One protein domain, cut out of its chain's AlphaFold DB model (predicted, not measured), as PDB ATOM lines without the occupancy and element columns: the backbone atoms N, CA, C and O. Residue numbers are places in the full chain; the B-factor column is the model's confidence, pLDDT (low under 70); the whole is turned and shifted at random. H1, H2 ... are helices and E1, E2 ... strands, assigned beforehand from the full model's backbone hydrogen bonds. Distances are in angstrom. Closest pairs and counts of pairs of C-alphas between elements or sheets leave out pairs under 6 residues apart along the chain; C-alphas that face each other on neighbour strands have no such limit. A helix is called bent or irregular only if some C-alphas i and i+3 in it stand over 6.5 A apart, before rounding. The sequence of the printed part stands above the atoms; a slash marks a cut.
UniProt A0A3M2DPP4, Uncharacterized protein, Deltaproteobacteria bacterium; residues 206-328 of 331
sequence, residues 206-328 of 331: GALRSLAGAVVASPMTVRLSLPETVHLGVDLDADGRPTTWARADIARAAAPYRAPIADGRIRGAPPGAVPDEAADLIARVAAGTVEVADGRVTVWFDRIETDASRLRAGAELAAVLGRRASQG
ATOM      1  N   GLY A 206      64.683  33.528 -44.170       94.06
ATOM      2  CA  GLY A 206      65.895  32.731 -43.990       94.06
ATOM      3  C   GLY A 206      65.632  31.472 -43.163       94.06
ATOM      4  O   GLY A 206      66.013  30.377 -43.582       94.06
ATOM      5  N   ALA A 207      64.886  31.602 -42.062       96.06
ATOM      6  CA  ALA A 207      64.496  30.469 -41.225       96.06
ATOM      7  C   ALA A 207      63.638  29.455 -41.997       96.06
ATOM      8  O   ALA A 207      63.946  28.263 -41.985       96.06
ATOM      9  N   LEU A 208      62.635  29.915 -42.760       96.81
ATOM     10  CA  LEU A 208      61.809  29.039 -43.605       96.81
ATOM     11  C   LEU A 208      62.644  28.253 -44.623       96.81
ATOM     12  O   LEU A 208      62.434  27.057 -44.823       96.81
ATOM     13  N   ARG A 209      63.608  28.920 -45.267       96.31
ATOM     14  CA  ARG A 209      64.493  28.304 -46.267       96.31
ATOM     15  C   ARG A 209      65.499  27.329 -45.663       96.31
ATOM     16  O   ARG A 209      65.963  26.445 -46.373       96.31
ATOM     17  N   SER A 210      65.828  27.485 -44.382       96.62
ATOM     18  CA  SER A 210      66.749  26.597 -43.668       96.62
ATOM     19  C   SER A 210      66.120  25.268 -43.232       96.62
ATOM     20  O   SER A 210      66.839  24.359 -42.818       96.62
ATOM     21  N   LEU A 211      64.791  25.126 -43.326       97.62
ATOM     22  CA  LEU A 211      64.104  23.896 -42.941       97.62
ATOM     23  C   LEU A 211      64.526  22.722 -43.836       97.62
ATOM     24  O   LEU A 211      64.566  22.824 -45.063       97.62
ATOM     25  N   ALA A 212      64.778  21.566 -43.219       96.56
ATOM     26  CA  ALA A 212      65.132  20.351 -43.943       96.56
ATOM     27  C   ALA A 212      64.027  19.955 -44.942       96.56
ATOM     28  O   ALA A 212      62.868  19.746 -44.567       96.56
ATOM     29  N   GLY A 213      64.401  19.845 -46.220       95.56
ATOM     30  CA  GLY A 213      63.486  19.530 -47.321       95.56
ATOM     31  C   GLY A 213      62.671  20.719 -47.845       95.56
ATOM     32  O   GLY A 213      61.767  20.505 -48.651       95.56
ATOM     33  N   ALA A 214      62.959  21.952 -47.412       97.62
ATOM     34  CA  ALA A 214      62.316  23.147 -47.949       97.62
ATOM     35  C   ALA A 214      62.733  23.416 -49.394       97.62
ATOM     36  O   ALA A 214      63.914  23.522 -49.721       97.62
ATOM     37  N   VAL A 215      61.734  23.598 -50.253       97.69
ATOM     38  CA  VAL A 215      61.903  24.060 -51.631       97.69
ATOM     39  C   VAL A 215      61.275  25.440 -51.750       97.69
ATOM     40  O   VAL A 215      60.105  25.620 -51.422       97.69
ATOM     41  N   VAL A 216      62.033  26.429 -52.224       96.31
ATOM     42  CA  VAL A 216      61.516  27.792 -52.429       96.31
ATOM     43  C   VAL A 216      60.395  27.759 -53.470       96.31
ATOM     44  O   VAL A 216      60.613  27.331 -54.600       96.31
ATOM     45  N   ALA A 217      59.198  28.204 -53.082       95.38
ATOM     46  CA  ALA A 217      58.027  28.264 -53.958       95.38
ATOM     47  C   ALA A 217      57.768  29.694 -54.452       95.38
ATOM     48  O   ALA A 217      57.377  29.906 -55.597       95.38
ATOM     49  N   SER A 218      58.020  30.683 -53.598       93.12
ATOM     50  CA  SER A 218      57.988  32.103 -53.940       93.12
ATOM     51  C   SER A 218      58.977  32.869 -53.051       93.12
ATOM     52  O   SER A 218      59.590  32.279 -52.158       93.12
ATOM     53  N   PRO A 219      59.147  34.190 -53.232       89.94
ATOM     54  CA  PRO A 219      60.005  34.979 -52.354       89.94
ATOM     55  C   PRO A 219      59.640  34.882 -50.871       89.94
ATOM     56  O   PRO A 219      60.550  34.888 -50.045       89.94
ATOM     57  N   MET A 220      58.345  34.748 -50.564       94.00
ATOM     58  CA  MET A 220      57.800  34.730 -49.201       94.00
ATOM     59  C   MET A 220      57.277  33.354 -48.780       94.00
ATOM     60  O   MET A 220      56.669  33.242 -47.720       94.00
ATOM     61  N   THR A 221      57.472  32.313 -49.600       96.50
ATOM     62  CA  THR A 221      56.950  30.974 -49.307       96.50
ATOM     63  C   THR A 221      57.918  29.854 -49.676       96.50
ATOM     64  O   THR A 221      58.612  29.892 -50.697       96.50
ATOM     65  N   VAL A 222      57.919  28.808 -48.859       97.94
ATOM     66  CA  VAL A 222      58.589  27.532 -49.119       97.94
ATOM     67  C   VAL A 222      57.563  26.404 -49.125       97.94
ATOM     68  O   VAL A 222      56.469  26.525 -48.577       97.94
ATOM     69  N   ARG A 223      57.919  25.294 -49.757       98.12
ATOM     70  CA  ARG A 223      57.145  24.060 -49.794       98.12
ATOM     71  C   ARG A 223      57.928  22.962 -49.085       98.12
ATOM     72  O   ARG A 223      59.116  22.802 -49.352       98.12
ATOM     73  N   LEU A 224      57.256  22.203 -48.226       97.62
ATOM     74  CA  LEU A 224      57.769  20.991 -47.596       97.62
ATOM     75  C   LEU A 224      57.001  19.774 -48.107       97.62
ATOM     76  O   LEU A 224      55.769  19.762 -48.136       97.62
ATOM     77  N   SER A 225      57.749  18.735 -48.471       94.75
ATOM     78  CA  SER A 225      57.206  17.407 -48.743       94.75
ATOM     79  C   SER A 225      57.117  16.626 -47.435       94.75
ATOM     80  O   SER A 225      58.083  15.997 -47.005       94.75
ATOM     81  N   LEU A 226      55.967  16.720 -46.774       92.31
ATOM     82  CA  LEU A 226      55.558  15.809 -45.703       92.31
ATOM     83  C   LEU A 226      54.690  14.705 -46.345       92.31
ATOM     84  O   LEU A 226      54.600  14.669 -47.576       92.31
ATOM     85  N   PRO A 227      54.031  13.803 -45.587       88.75
ATOM     86  CA  PRO A 227      53.044  12.907 -46.194       88.75
ATOM     87  C   PRO A 227      51.989  13.667 -47.017       88.75
ATOM     88  O   PRO A 227      51.513  13.150 -48.016       88.75
ATOM     89  N   GLU A 228      51.710  14.921 -46.637       89.12
ATOM     90  CA  GLU A 228      51.026  15.908 -47.475       89.12
ATOM     91  C   GLU A 228      51.982  17.040 -47.864       89.12
ATOM     92  O   GLU A 228      52.925  17.365 -47.135       89.12
ATOM     93  N   THR A 229      51.722  17.693 -48.995       94.69
ATOM     94  CA  THR A 229      52.449  18.922 -49.334       94.69
ATOM     95  C   THR A 229      51.983  20.056 -48.426       94.69
ATOM     96  O   THR A 229      50.796  20.365 -48.371       94.69
ATOM     97  N   VAL A 230      52.932  20.701 -47.745       97.88
ATOM     98  CA  VAL A 230      52.662  21.860 -46.889       97.88
ATOM     99  C   VAL A 230      53.418  23.067 -47.402       97.88
ATOM    100  O   VAL A 230      54.604  22.994 -47.726       97.88
ATOM    101  N   HIS A 231      52.733  24.198 -47.454       98.25
ATOM    102  CA  HIS A 231      53.333  25.489 -47.737       98.25
ATOM    103  C   HIS A 231      53.602  26.213 -46.423       98.25
ATOM    104  O   HIS A 231      52.749  26.221 -45.543       98.25
ATOM    105  N   LEU A 232      54.766  26.838 -46.292       98.25
ATOM    106  CA  LEU A 232      55.032  27.799 -45.229       98.25
ATOM    107  C   LEU A 232      55.303  29.149 -45.851       98.25
ATOM    108  O   LEU A 232      55.899  29.229 -46.928       98.25
ATOM    109  N   GLY A 233      54.915  30.206 -45.163       97.56
ATOM    110  CA  GLY A 233      55.178  31.546 -45.637       97.56
ATOM    111  C   GLY A 233      54.968  32.600 -44.583       97.56
ATOM    112  O   GLY A 233      54.709  32.299 -43.420       97.56
ATOM    113  N   VAL A 234      55.092  33.841 -45.027       96.81
ATOM    114  CA  VAL A 234      54.795  35.019 -44.220       96.81
ATOM    115  C   VAL A 234      53.756  35.842 -44.946       96.81
ATOM    116  O   VAL A 234      53.867  36.066 -46.152       96.81
ATOM    117  N   ASP A 235      52.741  36.260 -44.207       94.81
ATOM    118  CA  ASP A 235      51.663  37.119 -44.684       94.81
ATOM    119  C   ASP A 235      51.241  38.068 -43.558       94.81
ATOM    120  O   ASP A 235      51.860  38.081 -42.493       94.81
ATOM    121  N   LEU A 236      50.221  38.880 -43.794       93.50
ATOM    122  CA  LEU A 236      49.640  39.749 -42.784       93.50
ATOM    123  C   LEU A 236      48.511  39.030 -42.043       93.50
ATOM    124  O   LEU A 236      47.679  38.363 -42.656       93.50
ATOM    125  N   ASP A 237      48.477  39.186 -40.723       89.00
ATOM    126  CA  ASP A 237      47.314  38.821 -39.921       89.00
ATOM    127  C   ASP A 237      46.156  39.821 -40.121       89.00
ATOM    128  O   ASP A 237      46.244  40.783 -40.891       89.00
ATOM    129  N   ALA A 238      45.047  39.600 -39.410       85.44
ATOM    130  CA  ALA A 238      43.865  40.461 -39.477       85.44
ATOM    131  C   ALA A 238      44.134  41.919 -39.048       85.44
ATOM    132  O   ALA A 238      43.417  42.820 -39.482       85.44
ATOM    133  N   ASP A 239      45.172  42.154 -38.241       86.69
ATOM    134  CA  ASP A 239      45.590  43.478 -37.775       86.69
ATOM    135  C   ASP A 239      46.643  44.116 -38.705       86.69
ATOM    136  O   ASP A 239      47.160  45.202 -38.423       86.69
ATOM    137  N   GLY A 240      46.985  43.458 -39.818       88.88
ATOM    138  CA  GLY A 240      47.993  43.923 -40.768       88.88
ATOM    139  C   GLY A 240      49.435  43.696 -40.304       88.88
ATOM    140  O   GLY A 240      50.354  44.309 -40.855       88.88
ATOM    141  N   ARG A 241      49.662  42.859 -39.286       90.25
ATOM    142  CA  ARG A 241      51.000  42.552 -38.767       90.25
ATOM    143  C   ARG A 241      51.574  41.339 -39.488       90.25
ATOM    144  O   ARG A 241      50.859  40.370 -39.724       90.25
ATOM    145  N   PRO A 242      52.870  41.351 -39.828       93.62
ATOM    146  CA  PRO A 242      53.483  40.210 -40.478       93.62
ATOM    147  C   PRO A 242      53.552  39.022 -39.516       93.62
ATOM    148  O   PRO A 242      54.066  39.138 -38.401       93.62
ATOM    149  N   THR A 243      53.081  37.872 -39.976       96.12
ATOM    150  CA  THR A 243      53.100  36.617 -39.237       96.12
ATOM    151  C   THR A 243      53.471  35.443 -40.136       96.12
ATOM    152  O   THR A 243      53.231  35.453 -41.346       96.12
ATOM    153  N   THR A 244      54.071  34.422 -39.534       98.00
ATOM    154  CA  THR A 244      54.353  33.165 -40.212       98.00
ATOM    155  C   THR A 244      53.111  32.280 -40.222       98.00
ATOM    156  O   THR A 244      52.324  32.258 -39.274       98.00
ATOM    157  N   TRP A 245      52.953  31.494 -41.279       98.12
ATOM    158  CA  TRP A 245      51.912  30.482 -41.388       98.12
ATOM    159  C   TRP A 245      52.449  29.185 -41.987       98.12
ATOM    160  O   TRP A 245      53.429  29.181 -42.737       98.12
ATOM    161  N   ALA A 246      51.767  28.083 -41.686       98.31
ATOM    162  CA  ALA A 246      51.909  26.802 -42.362       98.31
ATOM    163  C   ALA A 246      50.536  26.316 -42.846       98.31
ATOM    164  O   ALA A 246      49.564  26.383 -42.103       98.31
ATOM    165  N   ARG A 247      50.435  25.851 -44.092       98.25
ATOM    166  CA  ARG A 247      49.160  25.557 -44.755       98.25
ATOM    167  C   ARG A 247      49.189  24.232 -45.499       98.25
ATOM    168  O   ARG A 247      50.105  23.992 -46.285       98.25
ATOM    169  N   ALA A 248      48.146  23.439 -45.302       97.38
ATOM    170  CA  ALA A 248      47.854  22.230 -46.063       97.38
ATOM    171  C   ALA A 248      46.480  22.355 -46.736       97.38
ATOM    172  O   ALA A 248      45.556  22.937 -46.162       97.38
ATOM    173  N   ASP A 249      46.344  21.801 -47.938       95.81
ATOM    174  CA  ASP A 249      45.051  21.701 -48.616       95.81
ATOM    175  C   ASP A 249      44.226  20.531 -48.045       95.81
ATOM    176  O   ASP A 249      44.763  19.562 -47.505       95.81
ATOM    177  N   ILE A 250      42.902  20.628 -48.160       92.50
ATOM    178  CA  ILE A 250      41.938  19.623 -47.711       92.50
ATOM    179  C   ILE A 250      41.178  19.104 -48.930       92.50
ATOM    180  O   ILE A 250      40.560  19.869 -49.666       92.50
ATOM    181  N   ALA A 251      41.158  17.785 -49.122       88.94
ATOM    182  CA  ALA A 251      40.498  17.161 -50.270       88.94
ATOM    183  C   ALA A 251      38.959  17.201 -50.200       88.94
ATOM    184  O   ALA A 251      38.281  17.016 -51.211       88.94
ATOM    185  N   ARG A 252      38.387  17.398 -49.006       86.81
ATOM    186  CA  ARG A 252      36.939  17.460 -48.769       86.81
ATOM    187  C   ARG A 252      36.574  18.725 -48.006       86.81
ATOM    188  O   ARG A 252      37.307  19.146 -47.120       86.81
ATOM    189  N   ALA A 253      35.413  19.294 -48.316       86.31
ATOM    190  CA  ALA A 253      34.894  20.436 -47.573       86.31
ATOM    191  C   ALA A 253      34.740  20.085 -46.083       86.31
ATOM    192  O   ALA A 253      34.112  19.080 -45.736       86.31
ATOM    193  N   ALA A 254      35.308  20.927 -45.224       87.56
ATOM    194  CA  ALA A 254      35.155  20.881 -43.776       87.56
ATOM    195  C   ALA A 254      34.417  22.143 -43.314       87.56
ATOM    196  O   ALA A 254      34.539  23.194 -43.946       87.56
ATOM    197  N   ALA A 255      33.646  22.039 -42.228       90.31
ATOM    198  CA  ALA A 255      33.012  23.205 -41.625       90.31
ATOM    199  C   ALA A 255      34.099  24.197 -41.170       90.31
ATOM    200  O   ALA A 255      35.063  23.770 -40.522       90.31
ATOM    201  N   PRO A 256      33.982  25.491 -41.512       95.00
ATOM    202  CA  PRO A 256      35.016  26.447 -41.176       95.00
ATOM    203  C   PRO A 256      35.049  26.706 -39.670       95.00
ATOM    204  O   PRO A 256      34.006  26.843 -39.028       95.00
ATOM    205  N   TYR A 257      36.249  26.795 -39.105       95.94
ATOM    206  CA  TYR A 257      36.444  27.199 -37.716       95.94
ATOM    207  C   TYR A 257      37.805  27.861 -37.522       95.94
ATOM    208  O   TYR A 257      38.753  27.620 -38.269       95.94
ATOM    209  N   ARG A 258      37.902  28.681 -36.476       96.75
ATOM    210  CA  ARG A 258      39.140  29.331 -36.050       96.75
ATOM    211  C   ARG A 258      39.307  29.124 -34.553       96.75
ATOM    212  O   ARG A 258      38.417  29.473 -33.785       96.75
ATOM    213  N   ALA A 259      40.424  28.532 -34.155       97.12
ATOM    214  CA  ALA A 259      40.651  28.081 -32.791       97.12
ATOM    215  C   ALA A 259      42.078  28.427 -32.332       97.12
ATOM    216  O   ALA A 259      43.041  28.022 -32.991       97.12
ATOM    217  N   PRO A 260      42.254  29.172 -31.225       97.69
ATOM    218  CA  PRO A 260      43.579  29.519 -30.728       97.69
ATOM    219  C   PRO A 260      44.308  28.292 -30.171       97.69
ATOM    220  O   PRO A 260      43.703  27.418 -29.541       97.69
ATOM    221  N   ILE A 261      45.624  28.267 -30.368       97.00
ATOM    222  CA  ILE A 261      46.557  27.356 -29.711       97.00
ATOM    223  C   ILE A 261      47.026  28.043 -28.430       97.00
ATOM    224  O   ILE A 261      47.707  29.064 -28.487       97.00
ATOM    225  N   ALA A 262      46.651  27.496 -27.278       92.44
ATOM    226  CA  ALA A 262      47.063  27.999 -25.974       92.44
ATOM    227  C   ALA A 262      47.167  26.850 -24.969       92.44
ATOM    228  O   ALA A 262      46.325  25.947 -24.956       92.44
ATOM    229  N   ASP A 263      48.187  26.898 -24.111       90.12
ATOM    230  CA  ASP A 263      48.432  25.908 -23.055       90.12
ATOM    231  C   ASP A 263      48.492  24.464 -23.593       90.12
ATOM    232  O   ASP A 263      47.883  23.544 -23.043       90.12
ATOM    233  N   GLY A 264      49.177  24.282 -24.731       89.50
ATOM    234  CA  GLY A 264      49.349  22.978 -25.379       89.50
ATOM    235  C   GLY A 264      48.063  22.382 -25.960       89.50
ATOM    236  O   GLY A 264      48.000  21.177 -26.196       89.50
ATOM    237  N   ARG A 265      47.017  23.192 -26.179       95.00
ATOM    238  CA  ARG A 265      45.721  22.747 -26.716       95.00
ATOM    239  C   ARG A 265      45.174  23.712 -27.763       95.00
ATOM    240  O   ARG A 265      45.414  24.912 -27.692       95.00
ATOM    241  N   ILE A 266      44.369  23.191 -28.690       96.62
ATOM    242  CA  ILE A 266      43.553  23.999 -29.606       96.62
ATOM    243  C   ILE A 266      42.175  24.194 -28.960       96.62
ATOM    244  O   ILE A 266      41.402  23.243 -28.829       96.62
ATOM    245  N   ARG A 267      41.860  25.411 -28.511       95.88
ATOM    246  CA  ARG A 267      40.612  25.697 -27.780       95.88
ATOM    247  C   ARG A 267      39.468  26.005 -28.737       95.88
ATOM    248  O   ARG A 267      39.609  26.847 -29.611       95.88
ATOM    249  N   GLY A 268      38.316  25.366 -28.535       94.38
ATOM    250  CA  GLY A 268      37.132  25.590 -29.372       94.38
ATOM    251  C   GLY A 268      37.175  24.882 -30.729       94.38
ATOM    252  O   GLY A 268      36.348  25.177 -31.587       94.38
ATOM    253  N   ALA A 269      38.110  23.947 -30.934       94.44
ATOM    254  CA  ALA A 269      38.049  23.055 -32.086       94.44
ATOM    255  C   ALA A 269      36.810  22.140 -31.997       94.44
ATOM    256  O   ALA A 269      36.467  21.694 -30.895       94.44
ATOM    257  N   PRO A 270      36.158  21.819 -33.130       93.88
ATOM    258  CA  PRO A 270      35.073  20.843 -33.157       93.88
ATOM    259  C   PRO A 270      35.500  19.480 -32.577       93.88
ATOM    260  O   PRO A 270      36.667  19.096 -32.703       93.88
ATOM    261  N   PRO A 271      34.585  18.705 -31.969       91.94
ATOM    262  CA  PRO A 271      34.895  17.354 -31.504       91.94
ATOM    263  C   PRO A 271      35.512  16.491 -32.616       91.94
ATOM    264  O   PRO A 271      35.034  16.486 -33.746       91.94
ATOM    265  N   GLY A 272      36.600  15.776 -32.313       90.94
ATOM    266  CA  GLY A 272      37.289  14.904 -33.278       90.94
ATOM    267  C   GLY A 272      38.153  15.617 -34.329       90.94
ATOM    268  O   GLY A 272      38.836  14.935 -35.104       90.94
ATOM    269  N   ALA A 273      38.167  16.957 -34.331       92.75
ATOM    270  CA  ALA A 273      38.991  17.777 -35.219       92.75
ATOM    271  C   ALA A 273      40.493  17.600 -34.984       92.75
ATOM    272  O   ALA A 273      41.284  17.629 -35.927       92.75
ATOM    273  N   VAL A 274      40.872  17.436 -33.718       95.31
ATOM    274  CA  VAL A 274      42.259  17.346 -33.270       95.31
ATOM    275  C   VAL A 274      42.540  15.891 -32.894       95.31
ATOM    276  O   VAL A 274      42.002  15.433 -31.887       95.31
ATOM    277  N   PRO A 275      43.309  15.137 -33.699       95.31
ATOM    278  CA  PRO A 275      43.660  13.761 -33.366       95.31
ATOM    279  C   PRO A 275      44.732  13.718 -32.265       95.31
ATOM    280  O   PRO A 275      45.523  14.653 -32.141       95.31
ATOM    281  N   ASP A 276      44.805  12.620 -31.507       95.06
ATOM    282  CA  ASP A 276      45.757  12.471 -30.389       95.06
ATOM    283  C   ASP A 276      47.223  12.618 -30.834       95.06
ATOM    284  O   ASP A 276      48.032  13.215 -30.127       95.06
ATOM    285  N   GLU A 277      47.550  12.171 -32.053       95.62
ATOM    286  CA  GLU A 277      48.884  12.325 -32.658       95.62
ATOM    287  C   GLU A 277      49.319  13.793 -32.835       95.62
ATOM    288  O   GLU A 277      50.502  14.070 -33.023       95.62
ATOM    289  N   ALA A 278      48.390  14.753 -32.756       97.06
ATOM    290  CA  ALA A 278      48.698  16.176 -32.846       97.06
ATOM    291  C   ALA A 278      49.166  16.789 -31.514       97.06
ATOM    292  O   ALA A 278      49.668  17.913 -31.529       97.06
ATOM    293  N   ALA A 279      49.018  16.103 -30.373       96.38
ATOM    294  CA  ALA A 279      49.272  16.681 -29.050       96.38
ATOM    295  C   ALA A 279      50.702  17.239 -28.902       96.38
ATOM    296  O   ALA A 279      50.877  18.404 -28.534       96.38
ATOM    297  N   ASP A 280      51.715  16.456 -29.280       97.38
ATOM    298  CA  ASP A 280      53.124  16.866 -29.206       97.38
ATOM    299  C   ASP A 280      53.436  18.040 -30.145       97.38
ATOM    300  O   ASP A 280      54.212  18.940 -29.815       97.38
ATOM    301  N   LEU A 281      52.801  18.066 -31.321       98.00
ATOM    302  CA  LEU A 281      52.963  19.143 -32.295       98.00
ATOM    303  C   LEU A 281      52.354  20.448 -31.777       98.00
ATOM    304  O   LEU A 281      52.987  21.496 -31.876       98.00
ATOM    305  N   ILE A 282      51.166  20.386 -31.173       97.81
ATOM    306  CA  ILE A 282      50.496  21.542 -30.566       97.81
ATOM    307  C   ILE A 282      51.344  22.100 -29.419       97.81
ATOM    308  O   ILE A 282      51.542  23.314 -29.338       97.81
ATOM    309  N   ALA A 283      51.901  21.229 -28.572       96.75
ATOM    310  CA  ALA A 283      52.798  21.633 -27.492       96.75
ATOM    311  C   ALA A 283      54.059  22.342 -28.019       96.75
ATOM    312  O   ALA A 283      54.462  23.363 -27.464       96.75
ATOM    313  N   ARG A 284      54.650  21.856 -29.120       97.06
ATOM    314  CA  ARG A 284      55.826  22.476 -29.758       97.06
ATOM    315  C   ARG A 284      55.506  23.785 -30.477       97.06
ATOM    316  O   ARG A 284      56.317  24.705 -30.431       97.06
ATOM    317  N   VAL A 285      54.346  23.898 -31.127       96.94
ATOM    318  CA  VAL A 285      53.886  25.179 -31.692       96.94
ATOM    319  C   VAL A 285      53.691  26.204 -30.573       96.94
ATOM    320  O   VAL A 285      54.055  27.362 -30.759       96.94
ATOM    321  N   ALA A 286      53.226  25.763 -29.401       94.19
ATOM    322  CA  ALA A 286      53.056  26.506 -28.149       94.19
ATOM    323  C   ALA A 286      51.991  27.617 -28.169       94.19
ATOM    324  O   ALA A 286      51.155  27.663 -27.268       94.19
ATOM    325  N   ALA A 287      52.002  28.489 -29.178       95.31
ATOM    326  CA  ALA A 287      51.080  29.610 -29.317       95.31
ATOM    327  C   ALA A 287      50.837  29.934 -30.800       95.31
ATOM    328  O   ALA A 287      51.750  29.804 -31.622       95.31
ATOM    329  N   GLY A 288      49.604  30.303 -31.136       96.56
ATOM    330  CA  GLY A 288      49.169  30.517 -32.512       96.56
ATOM    331  C   GLY A 288      47.663  30.357 -32.686       96.56
ATOM    332  O   GLY A 288      46.890  30.348 -31.729       96.56
ATOM    333  N   THR A 289      47.221  30.182 -33.925       97.62
ATOM    334  CA  THR A 289      45.819  29.921 -34.265       97.62
ATOM    335  C   THR A 289      45.729  28.875 -35.364       97.62
ATOM    336  O   THR A 289      46.430  28.958 -36.366       97.62
ATOM    337  N   VAL A 290      44.832  27.907 -35.200       97.81
ATOM    338  CA  VAL A 290      44.416  27.018 -36.285       97.81
ATOM    339  C   VAL A 290      43.184  27.605 -36.946       97.81
ATOM    340  O   VAL A 290      42.217  27.969 -36.277       97.81
ATOM    341  N   GLU A 291      43.210  27.665 -38.264       97.31
ATOM    342  CA  GLU A 291      42.094  28.088 -39.087       97.31
ATOM    343  C   GLU A 291      41.810  27.029 -40.144       97.31
ATOM    344  O   GLU A 291      42.709  26.590 -40.863       97.31
ATOM    345  N   VAL A 292      40.550  26.625 -40.238       96.62
ATOM    346  CA  VAL A 292      40.040  25.778 -41.310       96.62
ATOM    347  C   VAL A 292      39.040  26.605 -42.092       96.62
ATOM    348  O   VAL A 292      38.010  26.995 -41.552       96.62
ATOM    349  N   ALA A 293      39.365  26.903 -43.343       95.62
ATOM    350  CA  ALA A 293      38.547  27.704 -44.247       95.62
ATOM    351  C   ALA A 293      38.981  27.441 -45.693       95.62
ATOM    352  O   ALA A 293      40.119  27.040 -45.936       95.62
ATOM    353  N   ASP A 294      38.078  27.640 -46.654       93.50
ATOM    354  CA  ASP A 294      38.386  27.623 -48.094       93.50
ATOM    355  C   ASP A 294      39.163  26.383 -48.575       93.50
ATOM    356  O   ASP A 294      40.093  26.469 -49.379       93.50
ATOM    357  N   GLY A 295      38.796  25.210 -48.047       94.50
ATOM    358  CA  GLY A 295      39.439  23.941 -48.397       94.50
ATOM    359  C   GLY A 295      40.882  23.821 -47.905       94.50
ATOM    360  O   GLY A 295      41.658  23.077 -48.493       94.50
ATOM    361  N   ARG A 296      41.264  24.553 -46.853       96.38
ATOM    362  CA  ARG A 296      42.620  24.575 -46.292       96.38
ATOM    363  C   ARG A 296      42.602  24.503 -44.777       96.38
ATOM    364  O   ARG A 296      41.683  25.003 -44.133       96.38
ATOM    365  N   VAL A 297      43.669  23.938 -44.219       97.19
ATOM    366  CA  VAL A 297      44.055  24.149 -42.822       97.19
ATOM    367  C   VAL A 297      45.267  25.063 -42.800       97.19
ATOM    368  O   VAL A 297      46.275  24.761 -43.440       97.19
ATOM    369  N   THR A 298      45.185  26.158 -42.052       98.06
ATOM    370  CA  THR A 298      46.296  27.076 -41.807       98.06
ATOM    371  C   THR A 298      46.609  27.117 -40.315       98.06
ATOM    372  O   THR A 298      45.735  27.368 -39.490       98.06
ATOM    373  N   VAL A 299      47.868  26.873 -39.968       98.25
ATOM    374  CA  VAL A 299      48.435  27.119 -38.643       98.25
ATOM    375  C   VAL A 299      49.151  28.462 -38.709       98.25
ATOM    376  O   VAL A 299      50.200  28.583 -39.342       98.25
ATOM    377  N   TRP A 300      48.561  29.470 -38.085       97.88
ATOM    378  CA  TRP A 300      49.134  30.796 -37.910       97.88
ATOM    379  C   TRP A 300      49.965  30.834 -36.634       97.88
ATOM    380  O   TRP A 300      49.510  30.379 -35.585       97.88
ATOM    381  N   PHE A 301      51.162  31.403 -36.708       97.50
ATOM    382  CA  PHE A 301      51.924  31.779 -35.520       97.50
ATOM    383  C   PHE A 301      51.445  33.162 -35.036       97.50
ATOM    384  O   PHE A 301      50.831  33.914 -35.790       97.50
ATOM    385  N   ASP A 302      51.711  33.526 -33.780       94.69
ATOM    386  CA  ASP A 302      51.312  34.851 -33.257       94.69
ATOM    387  C   ASP A 302      52.181  36.000 -33.795       94.69
ATOM    388  O   ASP A 302      51.870  37.178 -33.634       94.69
ATOM    389  N   ARG A 303      53.326  35.656 -34.385       94.69
ATOM    390  CA  ARG A 303      54.323  36.572 -34.939       94.69
ATOM    391  C   ARG A 303      55.169  35.835 -35.970       94.69
ATOM    392  O   ARG A 303      55.040  34.623 -36.134       94.69
ATOM    393  N   ILE A 304      56.084  36.556 -36.616       95.62
ATOM    394  CA  ILE A 304      57.153  35.938 -37.409       95.62
ATOM    395  C   ILE A 304      57.903  34.921 -36.536       95.62
ATOM    396  O   ILE A 304      58.494  35.281 -35.515       95.62
ATOM    397  N   GLU A 305      57.864  33.659 -36.948       96.81
ATOM    398  CA  GLU A 305      58.556  32.552 -36.299       96.81
ATOM    399  C   GLU A 305      59.867  32.251 -37.031       96.81
ATOM    400  O   GLU A 305      59.910  32.169 -38.259       96.81
ATOM    401  N   THR A 306      60.939  32.094 -36.259       96.31
ATOM    402  CA  THR A 306      62.300  31.837 -36.760       96.31
ATOM    403  C   THR A 306      62.919  30.578 -36.161       96.31
ATOM    404  O   THR A 306      63.927  30.093 -36.673       96.31
ATOM    405  N   ASP A 307      62.312  30.004 -35.121       97.12
ATOM    406  CA  ASP A 307      62.733  28.731 -34.559       97.12
ATOM    407  C   ASP A 307      62.363  27.577 -35.502       97.12
ATOM    408  O   ASP A 307      61.190  27.288 -35.761       97.12
ATOM    409  N   ALA A 308      63.383  26.882 -36.008       97.00
ATOM    410  CA  ALA A 308      63.207  25.806 -36.978       97.00
ATOM    411  C   ALA A 308      62.353  24.643 -36.437       97.00
ATOM    412  O   ALA A 308      61.607  24.020 -37.197       97.00
ATOM    413  N   SER A 309      62.431  24.355 -35.133       97.25
ATOM    414  CA  SER A 309      61.661  23.284 -34.493       97.25
ATOM    415  C   SER A 309      60.174  23.632 -34.438       97.25
ATOM    416  O   SER A 309      59.341  22.788 -34.779       97.25
ATOM    417  N   ARG A 310      59.832  24.875 -34.080       97.75
ATOM    418  CA  ARG A 310      58.450  25.379 -34.054       97.75
ATOM    419  C   ARG A 310      57.857  25.480 -35.453       97.75
ATOM    420  O   ARG A 310      56.740  25.017 -35.668       97.75
ATOM    421  N   LEU A 311      58.618  25.999 -36.418       98.25
ATOM    422  CA  LEU A 311      58.216  26.048 -37.828       98.25
ATOM    423  C   LEU A 311      57.888  24.657 -38.372       98.25
ATOM    424  O   LEU A 311      56.845  24.451 -38.996       98.25
ATOM    425  N   ARG A 312      58.765  23.682 -38.101       98.06
ATOM    426  CA  ARG A 312      58.555  22.294 -38.513       98.06
ATOM    427  C   ARG A 312      57.316  21.692 -37.852       98.06
ATOM    428  O   ARG A 312      56.515  21.077 -38.551       98.06
ATOM    429  N   ALA A 313      57.132  21.916 -36.550       98.19
ATOM    430  CA  ALA A 313      55.954  21.449 -35.827       98.19
ATOM    431  C   ALA A 313      54.654  22.051 -36.387       98.19
ATOM    432  O   ALA A 313      53.681  21.327 -36.568       98.19
ATOM    433  N   GLY A 314      54.644  23.343 -36.735       98.19
ATOM    434  CA  GLY A 314      53.490  23.989 -37.371       98.19
ATOM    435  C   GLY A 314      53.152  23.391 -38.737       98.19
ATOM    436  O   GLY A 314      51.981  23.173 -39.043       98.19
ATOM    437  N   ALA A 315      54.167  23.057 -39.540       98.31
ATOM    438  CA  ALA A 315      53.966  22.387 -40.822       98.31
ATOM    439  C   ALA A 315      53.403  20.969 -40.675       98.31
ATOM    440  O   ALA A 315      52.452  20.602 -41.364       98.31
ATOM    441  N   GLU A 316      53.964  20.180 -39.762       98.19
ATOM    442  CA  GLU A 316      53.482  18.830 -39.468       98.19
ATOM    443  C   GLU A 316      52.060  18.859 -38.898       98.19
ATOM    444  O   GLU A 316      51.222  18.056 -39.314       98.19
ATOM    445  N   LEU A 317      51.752  19.835 -38.037       98.19
ATOM    446  CA  LEU A 317      50.411  20.041 -37.499       98.19
ATOM    447  C   LEU A 317      49.410  20.364 -38.614       98.19
ATOM    448  O   LEU A 317      48.352  19.740 -38.679       98.19
ATOM    449  N   ALA A 318      49.754  21.279 -39.527       97.94
ATOM    450  CA  ALA A 318      48.913  21.599 -40.680       97.94
ATOM    451  C   ALA A 318      48.641  20.355 -41.546       97.94
ATOM    452  O   ALA A 318      47.495  20.114 -41.922       97.94
ATOM    453  N   ALA A 319      49.661  19.526 -41.807       97.38
ATOM    454  CA  ALA A 319      49.500  18.277 -42.556       97.38
ATOM    455  C   ALA A 319      48.572  17.278 -41.848       97.38
ATOM    456  O   ALA A 319      47.680  16.712 -42.479       97.38
ATOM    457  N   VAL A 320      48.768  17.050 -40.544       96.88
ATOM    458  CA  VAL A 320      47.949  16.129 -39.735       96.88
ATOM    459  C   VAL A 320      46.482  16.557 -39.748       96.88
ATOM    460  O   VAL A 320      45.597  15.758 -40.064       96.88
ATOM    461  N   LEU A 321      46.222  17.834 -39.472       95.81
ATOM    462  CA  LEU A 321      44.870  18.383 -39.454       95.81
ATOM    463  C   LEU A 321      44.234  18.380 -40.854       95.81
ATOM    464  O   LEU A 321      43.056  18.050 -40.984       95.81
ATOM    465  N   GLY A 322      45.005  18.673 -41.908       95.19
ATOM    466  CA  GLY A 322      44.543  18.617 -43.299       95.19
ATOM    467  C   GLY A 322      44.123  17.211 -43.735       95.19
ATOM    468  O   GLY A 322      43.044  17.030 -44.315       95.19
ATOM    469  N   ARG A 323      44.904  16.183 -43.371       94.94
ATOM    470  CA  ARG A 323      44.522  14.775 -43.581       94.94
ATOM    471  C   ARG A 323      43.253  14.420 -42.822       94.94
ATOM    472  O   ARG A 323      42.339  13.829 -43.398       94.94
ATOM    473  N   ARG A 324      43.172  14.806 -41.545       93.38
ATOM    474  CA  ARG A 324      41.993  14.548 -40.711       93.38
ATOM    475  C   ARG A 324      40.741  15.191 -41.308       93.38
ATOM    476  O   ARG A 324      39.690  14.556 -41.362       93.38
ATOM    477  N   ALA A 325      40.860  16.419 -41.814       90.25
ATOM    478  CA  ALA A 325      39.766  17.132 -42.469       90.25
ATOM    479  C   ALA A 325      39.325  16.463 -43.766       90.25
ATOM    480  O   ALA A 325      38.128  16.286 -44.003       90.25
ATOM    481  N   SER A 326      40.281  15.943 -44.529       90.50
ATOM    482  CA  SER A 326      40.015  15.203 -45.762       90.50
ATOM    483  C   SER A 326      39.261  13.887 -45.527       90.50
ATOM    484  O   SER A 326      38.552  13.417 -46.416       90.50
ATOM    485  N   GLN A 327      39.338  13.305 -44.326       90.50
ATOM    486  CA  GLN A 327      38.598  12.091 -43.963       90.50
ATOM    487  C   GLN A 327      37.105  12.349 -43.682       90.50
ATOM    488  O   GLN A 327      36.327  11.399 -43.634       90.50
ATOM    489  N   GLY A 328      36.667  13.609 -43.569       81.75
ATOM    490  CA  GLY A 328      35.256  13.960 -43.356       81.75
ATOM    491  C   GLY A 328      34.768  13.784 -41.916       81.75
ATOM    492  O   GLY A 328      33.567  13.685 -41.692       81.75
TER     493      GLY A 328
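This is residues 206 to 328 of the 331 residues of an uncharacterized protein of Deltaproteobacteria bacterium (UniProt A0A3M2DPP4). One strongly twisted sheet of seven strands has the long helix H3 running slantwise over one face, while the other face is bare of named helices. H2 packs beside H3 and runs the opposite way, the short H1 touches H3 at its first residues, 308 to 311, and H1 and H2 each only graze the sheet. The printed part has 123 residues with three named helices and seven named strands, in the order H1 E1 E2 E3 E4 E5 H2 E6 E7 H3; the antiparallel sheet runs E1 E2 E3 E4 E7 E6 E5, and the class is mixed, helices and strands. It is compact, with a radius of gyration of the C-alphas of 13.1 A and spans of 37 by 27 by 27 A.

H1, residues 206 to 210, only grazes the sheet with residues 208 to 210. E1 (214 to 218), E2 (221 to 225), E3 (229 to 236) and E4 (242 to 249) form a meander, each strand the antiparallel neighbour of the one before, in three hairpins. N 215 and O 223 are 2.9 A apart, N 222 and O 232 2.8 A, and N 231 and O 247 2.9 A, within hydrogen-bond range. E5, residues 257 to 262, is apart from E4 and is an edge strand, as is E1. H2, residues 276 to 285, only grazes the sheet with residues 282 to 285; it is irregular, C-alphas 277 and 280 being 7.1 A apart. E6 (288 to 293) and E7 (296 to 300) form a hairpin, with N 291 and O 298 at 2.8 A. E6 pairs with E5 through N 259 and O 290, 2.8 A, and E7 with E4 through N 246 and O 299, 2.9 A. H3, residues 308 to 326, is on the sheet at a height of 6.7 A and only just over E4 alone; on the local plane it stands at 32 degrees to E4, only just slantwise to the strands. The closest C-alphas of H3 and E4 are those of Ala 315 and Ala 246, 5.1 A. H2 and H3 touch, closest at the C-alphas of Val 285 and Arg 310, 5.1 A, at a shallow tilt of 33 degrees, only just short of steep, opposite ways. H3 touches H1 with residues 308 to 311 alone, closest at the C-alphas of Ala 308 and Ala 207, 6.4 A. In H1 and H3 every O i to N i+4 pair is within hydrogen-bond range; in H2, 4 of 6 are.

H1 begins at C-alpha 206, (65.895, 32.731, -43.990). E3 and E4 measure 22.0 A and 21.9 A from first to last C-alpha, E5 15.9 A, H2 15.1 A and E6 16.1 A. H3, 27.0 A long, ends at C-alpha 326, (40.015, 15.203, -45.762).

The C-alphas farthest apart, those of Pro 219 and Pro 271, are 37.1 A apart. The printed part has no cut. The link from E5 to H2, residues 263 to 275, is long. Mean pLDDT of the printed part is 95.0, and no printed residue is under 70.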